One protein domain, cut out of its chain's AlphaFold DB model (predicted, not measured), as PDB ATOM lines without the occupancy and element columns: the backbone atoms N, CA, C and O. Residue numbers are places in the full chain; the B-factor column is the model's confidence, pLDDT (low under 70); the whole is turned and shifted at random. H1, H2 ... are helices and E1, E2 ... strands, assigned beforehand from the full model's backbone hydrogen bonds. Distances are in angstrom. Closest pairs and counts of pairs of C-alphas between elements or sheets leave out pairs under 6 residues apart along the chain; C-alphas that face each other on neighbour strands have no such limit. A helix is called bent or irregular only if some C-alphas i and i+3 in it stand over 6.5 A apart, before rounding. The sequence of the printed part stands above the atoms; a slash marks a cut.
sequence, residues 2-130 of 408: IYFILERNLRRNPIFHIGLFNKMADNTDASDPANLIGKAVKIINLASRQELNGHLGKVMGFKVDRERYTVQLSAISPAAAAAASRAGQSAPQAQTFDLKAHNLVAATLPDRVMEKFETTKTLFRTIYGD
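This is residues 2 to 130 of the 408 residues of the protein "Hypothetical protein" of Eucampia antarctica (UniProt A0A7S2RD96). A strongly twisted sheet of five strands, curled like part of a barrel, makes one end of the body; the long helix H4 runs away from it, with H3 packed on H4's farther part. Short H2 packs on the sheet, while H1 and residues 11 to 18 form a free arm. The 129 printed residues, mixed in class, have named elements in the order H1 H2 E1 E2 E3 H3 E4 E5 H4; the antiparallel sheet runs E4 E3 E2 E1 E5. The whole is only just compact, close to loose: radius of gyration of the C-alphas 16.8 A, spans 52 by 35 by 28 A.

Find E1, residues 40 to 43, from C-alpha 40 at (51.397, 84.003, 161.062); E2, residues 56 to 63, 19.4 A; E3, residues 68 to 73, 14.9 A; E4, residues 96 to 100; and E5, residues 104 to 106. H4, residues 109 to 129, runs 30.3 A to C-alpha 129 at (28.236, 99.117, 151.904). H1 is residues 2 to 10, H2 residues 33 to 36, H3 residues 78 to 86. H2 is only just irregular: C-alphas 33 and 36 are 6.8 A apart.

E1, E2 and E3 form a meander, each strand the antiparallel neighbour of the one before; E2 bends by 64 degrees at residue 60. Within hydrogen-bond range look for N 41 and O 57 between E1 and E2, N 60 and O 70 between E2 and E3, N 71 and O 97 between E3 and E4, and N 42 and O 105 between E1 and E5, each 2.8 A. H2 is on the sheet at a height of 7.4 A. H4 only grazes the sheet with residues 109 to 115; its closest C-alphas to E2 are Glu 115 and Leu 56, 7.1 A. With residues 119 to 126 alone H4 touches H3, closest at the C-alphas of Ala 79 and Thr 126, 5.4 A, at a steep tilt of 39 degrees, the same way. H1 is apart from H3 and H4. In H1, H3 and H4 every O i to N i+4 pair is within hydrogen-bond range; H2 is too short for one.

The farthest C-alphas, Ile 2 and Asp 29, are 51.9 A apart. The printed part has no cut; the links H1 to H2 and E1 to E2 are long. Look for pLDDT under 70 in residues 2 to 31, 75 to 82 and 91 to 92.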
ATOM      1  N   ILE A   2      38.828 105.816 134.963       40.94
ATOM      2  CA  ILE A   2      38.640 104.786 136.019       40.94
ATOM      3  C   ILE A   2      39.689 103.660 135.949       40.94
ATOM      4  O   ILE A   2      40.269 103.303 136.969       40.94
ATOM      5  N   TYR A   3      40.022 103.180 134.746       34.56
ATOM      6  CA  TYR A   3      41.079 102.174 134.542       34.56
ATOM      7  C   TYR A   3      42.450 102.653 135.058       34.56
ATOM      8  O   TYR A   3      43.169 101.922 135.726       34.56
ATOM      9  N   PHE A   4      42.749 103.939 134.852       42.22
ATOM     10  CA  PHE A   4      43.986 104.580 135.303       42.22
ATOM     11  C   PHE A   4      44.049 104.748 136.834       42.22
ATOM     12  O   PHE A   4      45.132 104.776 137.407       42.22
ATOM     13  N   ILE A   5      42.898 104.841 137.515       52.94
ATOM     14  CA  ILE A   5      42.821 104.907 138.985       52.94
ATOM     15  C   ILE A   5      42.987 103.506 139.595       52.94
ATOM     16  O   ILE A   5      43.679 103.362 140.603       52.94
ATOM     17  N   LEU A   6      42.428 102.466 138.963       39.12
ATOM     18  CA  LEU A   6      42.630 101.074 139.387       39.12
ATOM     19  C   LEU A   6      44.083 100.614 139.188       39.12
ATOM     20  O   LEU A   6      44.671 100.040 140.102       39.12
ATOM     21  N   GLU A   7      44.692 100.926 138.042       46.97
ATOM     22  CA  GLU A   7      46.075 100.532 137.742       46.97
ATOM     23  C   GLU A   7      47.093 101.239 138.661       46.97
ATOM     24  O   GLU A   7      48.073 100.637 139.107       46.97
ATOM     25  N   ARG A   8      46.831 102.500 139.034       45.44
ATOM     26  CA  ARG A   8      47.695 103.273 139.943       45.44
ATOM     27  C   ARG A   8      47.604 102.809 141.402       45.44
ATOM     28  O   ARG A   8      48.587 102.941 142.128       45.44
ATOM     29  N   ASN A   9      46.470 102.242 141.823       39.75
ATOM     30  CA  ASN A   9      46.315 101.650 143.160       39.75
ATOM     31  C   ASN A   9      46.903 100.234 143.256       39.75
ATOM     32  O   ASN A   9      47.454  99.882 144.297       39.75
ATOM     33  N   LEU A  10      46.871  99.449 142.173       40.66
ATOM     34  CA  LEU A  10      47.501  98.123 142.129       40.66
ATOM     35  C   LEU A  10      49.038  98.192 142.137       40.66
ATOM     36  O   LEU A  10      49.675  97.349 142.761       40.66
ATOM     37  N   ARG A  11      49.650  99.227 141.540       41.00
ATOM     38  CA  ARG A  11      51.118  99.423 141.588       41.00
ATOM     39  C   ARG A  11      51.664  99.914 142.938       41.00
ATOM     40  O   ARG A  11      52.873  99.880 143.130       41.00
ATOM     41  N   ARG A  12      50.821 100.387 143.865       39.66
ATOM     42  CA  ARG A  12      51.264 100.955 145.158       39.66
ATOM     43  C   ARG A  12      51.256  99.972 146.335       39.66
ATOM     44  O   ARG A  12      51.712 100.349 147.406       39.66
ATOM     45  N   ASN A  13      50.797  98.734 146.147       33.38
ATOM     46  CA  ASN A  13      50.769  97.711 147.199       33.38
ATOM     47  C   ASN A  13      51.551  96.452 146.778       33.38
ATOM     48  O   ASN A  13      50.950  95.517 146.250       33.38
ATOM     49  N   PRO A  14      52.869  96.362 147.039       37.84
ATOM     50  CA  PRO A  14      53.653  95.147 146.808       37.84
ATOM     51  C   PRO A  14      53.443  94.106 147.930       37.84
ATOM     52  O   PRO A  14      54.395  93.530 148.445       37.84
ATOM     53  N   ILE A  15      52.195  93.862 148.350       39.66
ATOM     54  CA  ILE A  15      51.866  92.935 149.450       39.66
ATOM     55  C   ILE A  15      51.045  91.761 148.911       39.66
ATOM     56  O   ILE A  15      49.904  91.537 149.293       39.66
ATOM     57  N   PHE A  16      51.637  90.991 148.003       40.06
ATOM     58  CA  PHE A  16      51.203  89.625 147.700       40.06
ATOM     59  C   PHE A  16      52.440  88.735 147.529       40.06
ATOM     60  O   PHE A  16      52.691  88.161 146.477       40.06
ATOM     61  N   HIS A  17      53.230  88.617 148.599       39.22
ATOM     62  CA  HIS A  17      54.165  87.503 148.753       39.22
ATOM     63  C   HIS A  17      53.367  86.268 149.193       39.22
ATOM     64  O   HIS A  17      53.055  86.094 150.371       39.22
ATOM     65  N   ILE A  18      53.002  85.423 148.229       39.34
ATOM     66  CA  ILE A  18      52.464  84.084 148.481       39.34
ATOM     67  C   ILE A  18      53.658  83.170 148.788       39.34
ATOM     68  O   ILE A  18      54.252  82.570 147.899       39.34
ATOM     69  N   GLY A  19      54.046  83.100 150.062       37.84
ATOM     70  CA  GLY A  19      54.954  82.072 150.572       37.84
ATOM     71  C   GLY A  19      54.167  80.798 150.869       37.84
ATOM     72  O   GLY A  19      53.709  80.617 151.994       37.84
ATOM     73  N   LEU A  20      53.949  79.954 149.855       36.97
ATOM     74  CA  LEU A  20      53.217  78.680 149.988       36.97
ATOM     75  C   LEU A  20      54.124  77.438 150.058       36.97
ATOM     76  O   LEU A  20      53.616  76.327 150.133       36.97
ATOM     77  N   PHE A  21      55.448  77.602 150.117       43.72
ATOM     78  CA  PHE A  21      56.391  76.497 150.320       43.72
ATOM     79  C   PHE A  21      57.263  76.753 151.550       43.72
ATOM     80  O   PHE A  21      58.390  77.209 151.443       43.72
ATOM     81  N   ASN A  22      56.701  76.482 152.725       40.00
ATOM     82  CA  ASN A  22      57.455  76.233 153.954       40.00
ATOM     83  C   ASN A  22      56.726  75.108 154.688       40.00
ATOM     84  O   ASN A  22      55.895  75.349 155.565       40.00
ATOM     85  N   LYS A  23      56.957  73.871 154.248       42.25
ATOM     86  CA  LYS A  23      56.498  72.681 154.958       42.25
ATOM     87  C   LYS A  23      57.537  71.577 154.802       42.25
ATOM     88  O   LYS A  23      57.573  70.938 153.761       42.25
ATOM     89  N   MET A  24      58.349  71.438 155.849       39.00
ATOM     90  CA  MET A  24      59.042  70.246 156.372       39.00
ATOM     91  C   MET A  24      60.399  70.657 156.952       39.00
ATOM     92  O   MET A  24      61.448  70.452 156.360       39.00
ATOM     93  N   ALA A  25      60.331  71.291 158.117       40.75
ATOM     94  CA  ALA A  25      61.406  71.345 159.099       40.75
ATOM     95  C   ALA A  25      60.695  71.387 160.457       40.75
ATOM     96  O   ALA A  25      60.525  72.446 161.057       40.75
ATOM     97  N   ASP A  26      60.116  70.246 160.831       45.69
ATOM     98  CA  ASP A  26      59.427  70.053 162.107       45.69
ATOM     99  C   ASP A  26      60.438  69.421 163.066       45.69
ATOM    100  O   ASP A  26      60.555  68.205 163.150       45.69
ATOM    101  N   ASN A  27      61.306  70.283 163.594       50.19
ATOM    102  CA  ASN A  27      62.102  70.122 164.814       50.19
ATOM    103  C   ASN A  27      63.047  71.323 164.884       50.19
ATOM    104  O   ASN A  27      64.161  71.304 164.371       50.19
ATOM    105  N   THR A  28      62.559  72.429 165.438       46.25
ATOM    106  CA  THR A  28      63.407  73.561 165.819       46.25
ATOM    107  C   THR A  28      63.047  73.935 167.236       46.25
ATOM    108  O   THR A  28      61.886  74.237 167.519       46.25
ATOM    109  N   ASP A  29      64.053  73.877 168.101       54.84
ATOM    110  CA  ASP A  29      63.997  74.290 169.491       54.84
ATOM    111  C   ASP A  29      63.180  75.576 169.645       54.84
ATOM    112  O   ASP A  29      63.390  76.571 168.943       54.84
ATOM    113  N   ALA A  30      62.241  75.568 170.591       56.66
ATOM    114  CA  ALA A  30      61.390  76.714 170.913       56.66
ATOM    115  C   ALA A  30      62.181  77.952 171.401       56.66
ATOM    116  O   ALA A  30      61.583  78.981 171.712       56.66
ATOM    117  N   SER A  31      63.509  77.849 171.488       62.72
ATOM    118  CA  SER A  31      64.435  78.866 171.971       62.72
ATOM    119  C   SER A  31      65.020  79.765 170.879       62.72
ATOM    120  O   SER A  31      65.535  80.821 171.238       62.72
ATOM    121  N   ASP A  32      64.939  79.427 169.581       80.38
ATOM    122  CA  ASP A  32      65.463  80.323 168.538       80.38
ATOM    123  C   ASP A  32      64.462  81.458 168.232       80.38
ATOM    124  O   ASP A  32      63.404  81.217 167.624       80.38
ATOM    125  N   PRO A  33      64.778  82.721 168.594       76.81
ATOM    126  CA  PRO A  33      63.891  83.843 168.350       76.81
ATOM    127  C   PRO A  33      63.603  84.072 166.858       76.81
ATOM    128  O   PRO A  33      62.582  84.680 166.524       76.81
ATOM    129  N   ALA A  34      64.439  83.571 165.944       82.19
ATOM    130  CA  ALA A  34      64.242  83.729 164.507       82.19
ATOM    131  C   ALA A  34      63.089  82.876 163.946       82.19
ATOM    132  O   ALA A  34      62.521  83.223 162.905       82.19
ATOM    133  N   ASN A  35      62.678  81.805 164.636       86.75
ATOM    134  CA  ASN A  35      61.774  80.793 164.079       86.75
ATOM    135  C   ASN A  35      60.363  81.330 163.757       86.75
ATOM    136  O   ASN A  35      59.666  80.811 162.880       86.75
ATOM    137  N   LEU A  36      59.920  82.391 164.436       91.19
ATOM    138  CA  LEU A  36      58.586  82.970 164.243       91.19
ATOM    139  C   LEU A  36      58.549  84.118 163.224       91.19
ATOM    140  O   LEU A  36      57.460  84.500 162.792       91.19
ATOM    141  N   ILE A  37      59.697  84.661 162.810       93.50
ATOM    142  CA  ILE A  37      59.752  85.834 161.929       93.50
ATOM    143  C   ILE A  37      59.138  85.496 160.563       93.50
ATOM    144  O   ILE A  37      59.450  84.489 159.933       93.50
ATOM    145  N   GLY A  38      58.206  86.335 160.103       91.06
ATOM    146  CA  GLY A  38      57.486  86.151 158.844       91.06
ATOM    147  C   GLY A  38      56.335  85.140 158.891       91.06
ATOM    148  O   GLY A  38      55.553  85.090 157.933       91.06
ATOM    149  N   LYS A  39      56.176  84.380 159.984       93.12
ATOM    150  CA  LYS A  39      55.056  83.447 160.176       93.12
ATOM    151  C   LYS A  39      53.817  84.176 160.709       93.12
ATOM    152  O   LYS A  39      53.901  85.237 161.333       93.12
ATOM    153  N   ALA A  40      52.648  83.600 160.428       93.81
ATOM    154  CA  ALA A  40      51.397  84.003 161.062       93.81
ATOM    155  C   ALA A  40      51.332  83.390 162.467       93.81
ATOM    156  O   ALA A  40      51.582  82.191 162.627       93.81
ATOM    157  N   VAL A  41      51.003  84.204 163.463       95.88
ATOM    158  CA  VAL A  41      50.915  83.823 164.875       95.88
ATOM    159  C   VAL A  41      49.575  84.254 165.449       95.88
ATOM    160  O   VAL A  41      49.041  85.304 165.093       95.88
ATOM    161  N   LYS A  42      49.029  83.427 166.334       96.31
ATOM    162  CA  LYS A  42      47.832  83.697 167.119       96.31
ATOM    163  C   LYS A  42      48.247  84.259 168.467       96.31
ATOM    164  O   LYS A  42      49.104  83.686 169.140       96.31
ATOM    165  N   ILE A  43      47.642  85.375 168.841       96.44
ATOM    166  CA  ILE A  43      47.892  86.016 170.126       96.44
ATOM    167  C   ILE A  43      47.081  85.293 171.200       96.44
ATOM    168  O   ILE A  43      45.878  85.080 171.032       96.44
ATOM    169  N   ILE A  44      47.729  84.922 172.300       96.56
ATOM    170  CA  ILE A  44      47.096  84.300 173.464       96.56
ATOM    171  C   ILE A  44      47.582  84.957 174.757       96.56
ATOM    172  O   ILE A  44      48.660  85.546 174.796       96.56
ATOM    173  N   ASN A  45      46.793  84.819 175.822       95.50
ATOM    174  CA  ASN A  45      47.166  85.169 177.195       95.50
ATOM    175  C   ASN A  45      47.625  86.625 177.429       95.50
ATOM    176  O   ASN A  45      48.320  86.907 178.406       95.50
ATOM    177  N   LEU A  46      47.188  87.591 176.610       95.69
ATOM    178  CA  LEU A  46      47.378  89.004 176.941       95.69
ATOM    179  C   LEU A  46      46.437  89.426 178.073       95.69
ATOM    180  O   LEU A  46      45.234  89.582 177.869       95.69
ATOM    181  N   ALA A  47      47.010  89.679 179.251       95.00
ATOM    182  CA  ALA A  47      46.277  90.209 180.401       95.00
ATOM    183  C   ALA A  47      45.870  91.684 180.223       95.00
ATOM    184  O   ALA A  47      44.802  92.085 180.668       95.00
ATOM    185  N   SER A  48      46.705  92.492 179.557       94.44
ATOM    186  CA  SER A  48      46.468  93.936 179.403       94.44
ATOM    187  C   SER A  48      45.476  94.297 178.298       94.44
ATOM    188  O   SER A  48      44.944  95.403 178.314       94.44
ATOM    189  N   ARG A  49      45.268  93.399 177.328       93.75
ATOM    190  CA  ARG A  49      44.412  93.596 176.149       93.75
ATOM    191  C   ARG A  49      43.756  92.283 175.748       93.75
ATOM    192  O   ARG A  49      44.194  91.614 174.809       93.75
ATOM    193  N   GLN A  50      42.744  91.886 176.511       94.88
ATOM    194  CA  GLN A  50      42.057  90.613 176.302       94.88
ATOM    195  C   GLN A  50      41.356  90.544 174.940       94.88
ATOM    196  O   GLN A  50      41.230  89.463 174.375       94.88
ATOM    197  N   GLU A  51      40.980  91.689 174.372       93.31
ATOM    198  CA  GLU A  51      40.379  91.822 173.047       93.31
ATOM    199  C   GLU A  51      41.304  91.400 171.902       93.31
ATOM    200  O   GLU A  51      40.825  91.138 170.806       93.31
ATOM    201  N   LEU A  52      42.620  91.327 172.133       92.94
ATOM    202  CA  LEU A  52      43.585  90.860 171.134       92.94
ATOM    203  C   LEU A  52      43.761  89.338 171.153       92.94
ATOM    204  O   LEU A  52      44.325  88.779 170.210       92.94
ATOM    205  N   ASN A  53      43.281  88.655 172.195       94.69
ATOM    206  CA  ASN A  53      43.412  87.209 172.302       94.69
ATOM    207  C   ASN A  53      42.546  86.512 171.248       94.69
ATOM    208  O   ASN A  53      41.375  86.824 171.059       94.69
ATOM    209  N   GLY A  54      43.140  85.550 170.546       91.88
ATOM    210  CA  GLY A  54      42.511  84.830 169.442       91.88
ATOM    211  C   GLY A  54      42.688  85.493 168.074       91.88
ATOM    212  O   GLY A  54      42.444  84.829 167.066       91.88
ATOM    213  N   HIS A  55      43.164  86.742 168.011       93.38
ATOM    214  CA  HIS A  55      43.487  87.390 166.743       93.38
ATOM    215  C   HIS A  55      44.812  86.892 166.162       93.38
ATOM    216  O   HIS A  55      45.738  86.495 166.875       93.38
ATOM    217  N   LEU A  56      44.884  86.933 164.833       94.44
ATOM    218  CA  LEU A  56      46.051  86.543 164.058       94.44
ATOM    219  C   LEU A  56      46.831  87.780 163.624       94.44
ATOM    220  O   LEU A  56      46.267  88.801 163.224       94.44
ATOM    221  N   GLY A  57      48.149  87.675 163.708       94.31
ATOM    222  CA  GLY A  57      49.072  88.692 163.243       94.31
ATOM    223  C   GLY A  57      50.259  88.072 162.528       94.31
ATOM    224  O   GLY A  57      50.536  86.877 162.644       94.31
ATOM    225  N   LYS A  58      50.980  88.897 161.776       94.88
ATOM    226  CA  LYS A  58      52.237  88.518 161.139       94.88
ATOM    227  C   LYS A  58      53.399  89.071 161.949       94.88
ATOM    228  O   LYS A  58      53.442  90.265 162.247       94.88
ATOM    229  N   VAL A  59      54.352  88.213 162.293       96.19
ATOM    230  CA  VAL A  59      55.580  88.646 162.966       96.19
ATOM    231  C   VAL A  59      56.465  89.364 161.954       96.19
ATOM    232  O   VAL A  59      56.886  88.770 160.960       96.19
ATOM    233  N   MET A  60      56.738  90.641 162.198       96.12
ATOM    234  CA  MET A  60      57.555  91.480 161.317       96.12
ATOM    235  C   MET A  60      59.035  91.449 161.696       96.12
ATOM    236  O   MET A  60      59.889  91.576 160.826       96.12
ATOM    237  N   GLY A  61      59.341  91.257 162.978       96.06
ATOM    238  CA  GLY A  61      60.709  91.176 163.475       96.06
ATOM    239  C   GLY A  61      60.760  90.873 164.967       96.06
ATOM    240  O   GLY A  61      59.728  90.849 165.642       96.06
ATOM    241  N   PHE A  62      61.970  90.651 165.472       96.69
ATOM    242  CA  PHE A  62      62.254  90.430 166.886       96.69
ATOM    243  C   PHE A  62      63.166  91.546 167.405       96.69
ATOM    244  O   PHE A  62      64.208  91.827 166.813       96.69
ATOM    245  N   LYS A  63      62.761  92.210 168.489       96.31
ATOM    246  CA  LYS A  63      63.547  93.245 169.166       96.31
ATOM    247  C   LYS A  63      64.353  92.591 170.277       96.31
ATOM    248  O   LYS A  63      63.798  92.305 171.340       96.31
ATOM    249  N   VAL A  64      65.645  92.394 170.019       94.75
ATOM    250  CA  VAL A  64      66.583  91.746 170.947       94.75
ATOM    251  C   VAL A  64      66.604  92.471 172.297       94.75
ATOM    252  O   VAL A  64      66.439  91.826 173.322       94.75
ATOM    253  N   ASP A  65      66.630  93.809 172.300       95.75
ATOM    254  CA  ASP A  65      66.713  94.631 173.523       95.75
ATOM    255  C   ASP A  65      65.572  94.413 174.528       95.75
ATOM    256  O   ASP A  65      65.700  94.724 175.708       95.75
ATOM    257  N   ARG A  66      64.406  93.964 174.051       95.56
ATOM    258  CA  ARG A  66      63.189  93.821 174.868       95.56
ATOM    259  C   ARG A  66      62.670  92.392 174.918       95.56
ATOM    260  O   ARG A  66      61.625  92.181 175.534       95.56
ATOM    261  N   GLU A  67      63.332  91.474 174.218       95.25
ATOM    262  CA  GLU A  67      62.893  90.091 174.011       95.25
ATOM    263  C   GLU A  67      61.424  90.002 173.557       95.25
ATOM    264  O   GLU A  67      60.603  89.239 174.078       95.25
ATOM    265  N   ARG A  68      61.047  90.865 172.604       96.38
ATOM    266  CA  ARG A  68      59.667  90.982 172.108       96.38
ATOM    267  C   ARG A  68      59.612  90.937 170.594       96.38
ATOM    268  O   ARG A  68      60.393  91.581 169.899       96.38
ATOM    269  N   TYR A  69      58.611  90.240 170.089       97.06
ATOM    270  CA  TYR A  69      58.239  90.224 168.687       97.06
ATOM    271  C   TYR A  69      57.380  91.428 168.344       97.06
ATOM    272  O   TYR A  69      56.384  91.696 169.015       97.06
ATOM    273  N   THR A  70      57.718  92.115 167.260       96.81
ATOM    274  CA  THR A  70      56.838  93.119 166.668       96.81
ATOM    275  C   THR A  70      55.850  92.407 165.751       96.81
ATOM    276  O   THR A  70      56.204  91.932 164.670       96.81
ATOM    277  N   VAL A  71      54.604  92.308 166.200       96.25
ATOM    278  CA  VAL A  71      53.505  91.652 165.492       96.25
ATOM    279  C   VAL A  71      52.619  92.709 164.853       96.25
ATOM    280  O   VAL A  71      52.092  93.587 165.531       96.25
ATOM    281  N   GLN A  72      52.446  92.624 163.538       94.69
ATOM    282  CA  GLN A  72      51.477  93.423 162.800       94.69
ATOM    283  C   GLN A  72      50.163  92.647 162.754       94.69
ATOM    284  O   GLN A  72      50.105  91.566 162.167       94.69
ATOM    285  N   LEU A  73      49.109  93.176 163.374       92.25
ATOM    286  CA  LEU A  73      47.784  92.573 163.241       92.25
ATOM    287  C   LEU A  73      47.311  92.711 161.795       92.25
ATOM    288  O   LEU A  73      47.408  93.792 161.204       92.25
ATOM    289  N   SER A  74      46.768  91.631 161.233       83.25
ATOM    290  CA  SER A  74      46.026  91.726 159.979       83.25
ATOM    291  C   SER A  74      44.867  92.683 160.212       83.25
ATOM    292  O   SER A  74      44.037  92.444 161.088       83.25
ATOM    293  N   ALA A  75      44.894  93.816 159.505       68.31
ATOM    294  CA  ALA A  75      44.079  94.983 159.812       68.31
ATOM    295  C   ALA A  75      42.637  94.589 160.149       68.31
ATOM    296  O   ALA A  75      41.931  93.983 159.339       68.31
ATOM    297  N   ILE A  76      42.221  94.955 161.360       61.28
ATOM    298  CA  ILE A  76      40.864  94.763 161.850       61.28
ATOM    299  C   ILE A  76      39.979  95.660 160.981       61.28
ATOM    300  O   ILE A  76      39.873  96.862 161.196       61.28
ATOM    301  N   SER A  77      39.383  95.071 159.947       63.12
ATOM    302  CA  SER A  77      38.502  95.710 158.969       63.12
ATOM    303  C   SER A  77      39.185  96.601 157.906       63.12
ATOM    304  O   SER A  77      39.457  97.782 158.143       63.12
ATOM    305  N   PRO A  78      39.334  96.120 156.655       64.19
ATOM    306  CA  PRO A  78      39.664  96.972 155.506       64.19
ATOM    307  C   PRO A  78      38.656  98.115 155.285       64.19
ATOM    308  O   PRO A  78      38.996  99.110 154.646       64.19
ATOM    309  N   ALA A  79      37.444  98.025 155.851       65.31
ATOM    310  CA  ALA A  79      36.462  99.106 155.825       65.31
ATOM    311  C   ALA A  79      36.957 100.359 156.561       65.31
ATOM    312  O   ALA A  79      36.730 101.470 156.089       65.31
ATOM    313  N   ALA A  80      37.661 100.191 157.686       67.31
ATOM    314  CA  ALA A  80      38.216 101.307 158.449       67.31
ATOM    315  C   ALA A  80      39.357 101.990 157.678       67.31
ATOM    316  O   ALA A  80      39.416 103.216 157.612       67.31
ATOM    317  N   ALA A  81      40.205 101.204 157.006       68.94
ATOM    318  CA  ALA A  81      41.245 101.734 156.123       68.94
ATOM    319  C   ALA A  81      40.651 102.475 154.906       68.94
ATOM    320  O   ALA A  81      41.107 103.566 154.549       68.94
ATOM    321  N   ALA A  82      39.590 101.932 154.301       69.12
ATOM    322  CA  ALA A  82      38.875 102.584 153.205       69.12
ATOM    323  C   ALA A  82      38.163 103.873 153.662       69.12
ATOM    324  O   ALA A  82      38.221 104.880 152.962       69.12
ATOM    325  N   ALA A  83      37.546 103.885 154.846       71.44
ATOM    326  CA  ALA A  83      36.910 105.075 155.410       71.44
ATOM    327  C   ALA A  83      37.929 106.183 155.724       71.44
ATOM    328  O   ALA A  83      37.717 107.332 155.336       71.44
ATOM    329  N   ALA A  84      39.066 105.838 156.334       72.88
ATOM    330  CA  ALA A  84      40.133 106.793 156.633       72.88
ATOM    331  C   ALA A  84      40.729 107.422 155.362       72.88
ATOM    332  O   ALA A  84      40.918 108.636 155.306       72.88
ATOM    333  N   SER A  85      40.934 106.625 154.303       74.06
ATOM    334  CA  SER A  85      41.417 107.160 153.019       74.06
ATOM    335  C   SER A  85      40.422 108.111 152.342       74.06
ATOM    336  O   SER A  85      40.846 109.083 151.719       74.06
ATOM    337  N   ARG A  86      39.105 107.902 152.501       78.06
ATOM    338  CA  ARG A  86      38.080 108.858 152.031       78.06
ATOM    339  C   ARG A  86      38.076 110.156 152.834       78.06
ATOM    340  O   ARG A  86      37.802 111.204 152.265       78.06
ATOM    341  N   ALA A  87      38.397 110.093 154.123       83.25
ATOM    342  CA  ALA A  87      38.497 111.265 154.988       83.25
ATOM    343  C   ALA A  87      39.774 112.098 154.746       83.25
ATOM    344  O   ALA A  87      40.008 113.069 155.459       83.25
ATOM    345  N   GLY A  88      40.628 111.716 153.784       81.06
ATOM    346  CA  GLY A  88      41.914 112.378 153.540       81.06
ATOM    347  C   GLY A  88      42.914 112.209 154.689       81.06
ATOM    348  O   GLY A  88      43.973 112.833 154.678       81.06
ATOM    349  N   GLN A  89      42.596 111.363 155.670       78.06
ATOM    350  CA  GLN A  89      43.498 111.023 156.757       78.06
ATOM    351  C   GLN A  89      44.484 109.968 156.258       78.06
ATOM    352  O   GLN A  89      44.125 109.051 155.511       78.06
ATOM    353  N   SER A  90      45.749 110.112 156.652       74.56
ATOM    354  CA  SER A  90      46.788 109.114 156.400       74.56
ATOM    355  C   SER A  90      46.261 107.733 156.785       74.56
ATOM    356  O   SER A  90      45.736 107.577 157.888       74.56
ATOM    357  N   ALA A  91      46.366 106.765 155.864       68.25
ATOM    358  CA  ALA A  91      45.856 105.412 156.067       68.25
ATOM    359  C   ALA A  91      46.266 104.915 157.461       68.25
ATOM    360  O   ALA A  91      47.439 105.082 157.811       68.25
ATOM    361  N   PRO A  92      45.331 104.366 158.262       66.62
ATOM    362  CA  PRO A  92      45.620 103.943 159.620       66.62
ATOM    363  C   PRO A  92      46.810 103.002 159.544       66.62
ATOM    364  O   PRO A  92      46.732 101.945 158.911       66.62
ATOM    365  N   GLN A  93      47.938 103.447 160.102       73.50
ATOM    366  CA  GLN A  93      49.138 102.633 160.153       73.50
ATOM    367  C   GLN A  93      48.733 101.320 160.809       73.50
ATOM    368  O   GLN A  93      48.102 101.316 161.868       73.50
ATOM    369  N   ALA A  94      49.021 100.215 160.126       81.62
ATOM    370  CA  ALA A  94      48.732  98.893 160.642       81.62
ATOM    371  C   ALA A  94      49.286  98.800 162.065       81.62
ATOM    372  O   ALA A  94      50.474  99.042 162.286       81.62
ATOM    373  N   GLN A  95      48.405  98.522 163.023       88.88
ATOM    374  CA  GLN A  95      48.782  98.536 164.425       88.88
ATOM    375  C   GLN A  95      49.814  97.432 164.658       88.88
ATOM    376  O   GLN A  95      49.566  96.253 164.386       88.88
ATOM    377  N   THR A  96      50.993  97.846 165.108       93.44
ATOM    378  CA  THR A  96      52.079  96.948 165.482       93.44
ATOM    379  C   THR A  96      52.132  96.859 166.999       93.44
ATOM    380  O   THR A  96      52.007  97.863 167.699       93.44
ATOM    381  N   PHE A  97      52.284  95.642 167.510       95.44
ATOM    382  CA  PHE A  97      52.333  95.350 168.936       95.44
ATOM    383  C   PHE A  97      53.625  94.618 169.259       95.44
ATOM    384  O   PHE A  97      53.989  93.673 168.565       95.44
ATOM    385  N   ASP A  98      54.302  95.032 170.328       96.75
ATOM    386  CA  ASP A  98      55.490  94.341 170.830       96.75
ATOM    387  C   ASP A  98      55.077  93.303 171.889       96.75
ATOM    388  O   ASP A  98      54.797  93.646 173.045       96.75
ATOM    389  N   LEU A  99      55.044  92.029 171.493       96.62
ATOM    390  CA  LEU A  99      54.535  90.904 172.282       96.62
ATOM    391  C   LEU A  99      55.658  89.927 172.658       96.62
ATOM    392  O   LEU A  99      56.575  89.689 171.879       96.62
ATOM    393  N   LYS A 100      55.595  89.354 173.865       96.12
ATOM    394  CA  LYS A 100      56.540  88.311 174.309       96.12
ATOM    395  C   LYS A 100      56.257  86.977 173.607       96.12
ATOM    396  O   LYS A 100      55.108  86.713 173.263       96.12
ATOM    397  N   ALA A 101      57.277  86.127 173.477       94.88
ATOM    398  CA  ALA A 101      57.188  84.822 172.811       94.88
ATOM    399  C   ALA A 101      56.047  83.933 173.343       94.88
ATOM    400  O   ALA A 101      55.264  83.414 172.559       94.88
ATOM    401  N   HIS A 102      55.879  83.834 174.668       94.94
ATOM    402  CA  HIS A 102      54.839  82.996 175.288       94.94
ATOM    403  C   HIS A 102      53.397  83.469 175.039       94.94
ATOM    404  O   HIS A 102      52.457  82.725 175.300       94.94
ATOM    405  N   ASN A 103      53.205  84.699 174.549       96.06
ATOM    406  CA  ASN A 103      51.886  85.212 174.165       96.06
ATOM    407  C   ASN A 103      51.562  84.931 172.691       96.06
ATOM    408  O   ASN A 103      50.564  85.430 172.172       96.06
ATOM    409  N   LEU A 104      52.426  84.190 171.992       95.62
ATOM    410  CA  LEU A 104      52.308  83.899 170.573       95.62
ATOM    411  C   LEU A 104      52.344  82.391 170.361       95.62
ATOM    412  O   LEU A 104      53.254  81.704 170.809       95.62
ATOM    413  N   VAL A 105      51.369  81.888 169.616       95.56
ATOM    414  CA  VAL A 105      51.346  80.502 169.139       95.56
ATOM    415  C   VAL A 105      51.382  80.525 167.623       95.56
ATOM    416  O   VAL A 105      50.706  81.341 166.996       95.56
ATOM    417  N   ALA A 106      52.174  79.652 167.000       95.00
ATOM    418  CA  ALA A 106      52.188  79.538 165.547       95.00
ATOM    419  C   ALA A 106      50.772  79.232 165.029       95.00
ATOM    420  O   ALA A 106      50.118  78.300 165.488       95.00
ATOM    421  N   ALA A 107      50.284  80.028 164.075       95.12
ATOM    422  CA  ALA A 107      48.928  79.871 163.567       95.12
ATOM    423  C   ALA A 107      48.783  78.534 162.837       95.12
ATOM    424  O   ALA A 107      49.511  78.265 161.865       95.12
ATOM    425  N   THR A 108      47.807  77.741 163.273       94.19
ATOM    426  CA  THR A 108      47.459  76.471 162.638       94.19
ATOM    427  C   THR A 108      46.843  76.713 161.253       94.19
ATOM    428  O   THR A 108      46.414  77.819 160.917       94.19
ATOM    429  N   LEU A 109      46.803  75.685 160.400       90.56
ATOM    430  CA  LEU A 109      46.128  75.779 159.099       90.56
ATOM    431  C   LEU A 109      44.665  76.264 159.192       90.56
ATOM    432  O   LEU A 109      44.329  77.177 158.432       90.56
ATOM    433  N   PRO A 110      43.802  75.741 160.089       92.25
ATOM    434  CA  PRO A 110      42.428  76.229 160.195       92.25
ATOM    435  C   PRO A 110      42.354  77.691 160.646       92.25
ATOM    436  O   PRO A 110      41.540  78.437 160.103       92.25
ATOM    437  N   ASP A 111      43.243  78.139 161.541       92.50
ATOM    438  CA  ASP A 111      43.311  79.550 161.944       92.50
ATOM    439  C   ASP A 111      43.578  80.456 160.725       92.50
ATOM    440  O   ASP A 111      42.863  81.432 160.496       92.50
ATOM    441  N   ARG A 112      44.552  80.093 159.876       89.88
ATOM    442  CA  ARG A 112      44.885  80.854 158.654       89.88
ATOM    443  C   ARG A 112      43.720  80.910 157.668       89.88
ATOM    444  O   ARG A 112      43.506  81.934 157.022       89.88
ATOM    445  N   VAL A 113      42.975  79.814 157.519       89.56
ATOM    446  CA  VAL A 113      41.796  79.767 156.639       89.56
ATOM    447  C   VAL A 113      40.687  80.667 157.183       89.56
ATOM    448  O   VAL A 113      40.116  81.455 156.427       89.56
ATOM    449  N   MET A 114      40.429  80.610 158.489       89.25
ATOM    450  CA  MET A 114      39.420  81.440 159.147       89.25
ATOM    451  C   MET A 114      39.752  82.935 159.038       89.25
ATOM    452  O   MET A 114      38.874  83.749 158.748       89.25
ATOM    453  N   GLU A 115      41.028  83.306 159.159       85.75
ATOM    454  CA  GLU A 115      41.500  84.681 158.957       85.75
ATOM    455  C   GLU A 115      41.185  85.205 157.556       85.75
ATOM    456  O   GLU A 115      40.667  86.314 157.376       85.75
ATOM    457  N   LYS A 116      41.487  84.395 156.533       85.88
ATOM    458  CA  LYS A 116      41.204  84.737 155.136       85.88
ATOM    459  C   LYS A 116      39.708  84.844 154.900       85.88
ATOM    460  O   LYS A 116      39.282  85.736 154.166       85.88
ATOM    461  N   PHE A 117      38.919  83.986 155.536       89.25
ATOM    462  CA  PHE A 117      37.468  84.037 155.459       89.25
ATOM    463  C   PHE A 117      36.906  85.327 156.070       89.25
ATOM    464  O   PHE A 117      36.167  86.040 155.393       89.25
ATOM    465  N   GLU A 118      37.307  85.698 157.287       84.19
ATOM    466  CA  GLU A 118      36.858  86.943 157.930       84.19
ATOM    467  C   GLU A 118      37.349  88.194 157.179       84.19
ATOM    468  O   GLU A 118      36.592  89.149 156.972       84.19
ATOM    469  N   THR A 119      38.574  88.172 156.647       82.31
ATOM    470  CA  THR A 119      39.082  89.244 155.770       82.31
ATOM    471  C   THR A 119      38.234  89.367 154.501       82.31
ATOM    472  O   THR A 119      37.853  90.459 154.086       82.31
ATOM    473  N   THR A 120      37.870  88.242 153.892       84.06
ATOM    474  CA  THR A 120      37.032  88.223 152.686       84.06
ATOM    475  C   THR A 120      35.619  88.713 152.994       84.06
ATOM    476  O   THR A 120      35.078  89.549 152.277       84.06
ATOM    477  N   LYS A 121      35.030  88.273 154.107       88.12
ATOM    478  CA  LYS A 121      33.708  88.693 154.587       88.12
ATOM    479  C   LYS A 121      33.647  90.189 154.896       88.12
ATOM    480  O   LYS A 121      32.660  90.841 154.556       88.12
ATOM    481  N   THR A 122      34.690  90.757 155.500       81.06
ATOM    482  CA  THR A 122      34.778  92.206 155.750       81.06
ATOM    483  C   THR A 122      34.948  92.997 154.455       81.06
ATOM    484  O   THR A 122      34.270  94.013 154.284       81.06
ATOM    485  N   LEU A 123      35.752  92.513 153.499       81.81
ATOM    486  CA  LEU A 123      35.809  93.086 152.150       81.81
ATOM    487  C   LEU A 123      34.435  93.052 151.478       81.81
ATOM    488  O   LEU A 123      33.984  94.083 150.990       81.81
ATOM    489  N   PHE A 124      33.723  91.925 151.536       85.44
ATOM    490  CA  PHE A 124      32.364  91.821 151.010       85.44
ATOM    491  C   PHE A 124      31.421  92.822 151.672       85.44
ATOM    492  O   PHE A 124      30.741  93.555 150.964       85.44
ATOM    493  N   ARG A 125      31.399  92.926 153.006       87.19
ATOM    494  CA  ARG A 125      30.573  93.927 153.706       87.19
ATOM    495  C   ARG A 125      30.904  95.352 153.269       87.19
ATOM    496  O   ARG A 125      29.993  96.146 153.067       87.19
ATOM    497  N   THR A 126      32.187  95.657 153.080       81.06
ATOM    498  CA  THR A 126      32.645  96.971 152.606       81.06
ATOM    499  C   THR A 126      32.156  97.239 151.185       81.06
ATOM    500  O   THR A 126      31.600  98.299 150.912       81.06
ATOM    501  N   ILE A 127      32.295  96.251 150.301       83.06
ATOM    502  CA  ILE A 127      31.834  96.295 148.910       83.06
ATOM    503  C   ILE A 127      30.311  96.484 148.854       83.06
ATOM    504  O   ILE A 127      29.819  97.333 148.116       83.06
ATOM    505  N   TYR A 128      29.554  95.761 149.681       87.44
ATOM    506  CA  TYR A 128      28.098  95.899 149.784       87.44
ATOM    507  C   TYR A 128      27.650  97.207 150.446       87.44
ATOM    508  O   TYR A 128      26.515  97.638 150.232       87.44
ATOM    509  N   GLY A 129      28.493  97.823 151.275       87.50
ATOM    510  CA  GLY A 129      28.236  99.117 151.904       87.50
ATOM    511  C   GLY A 129      28.510 100.308 150.987       87.50
ATOM    512  O   GLY A 129      28.006 101.398 151.247       87.50
ATOM    513  N   ASP A 130      29.279 100.123 149.912       89.31
ATOM    514  CA  ASP A 130      29.630 101.204 149.000       89.31
ATOM    515  C   ASP A 130      28.425 101.610 148.120       89.31
ATOM    516  O   ASP A 130      27.913 100.779 147.354       89.31
TER     517      ASP A 130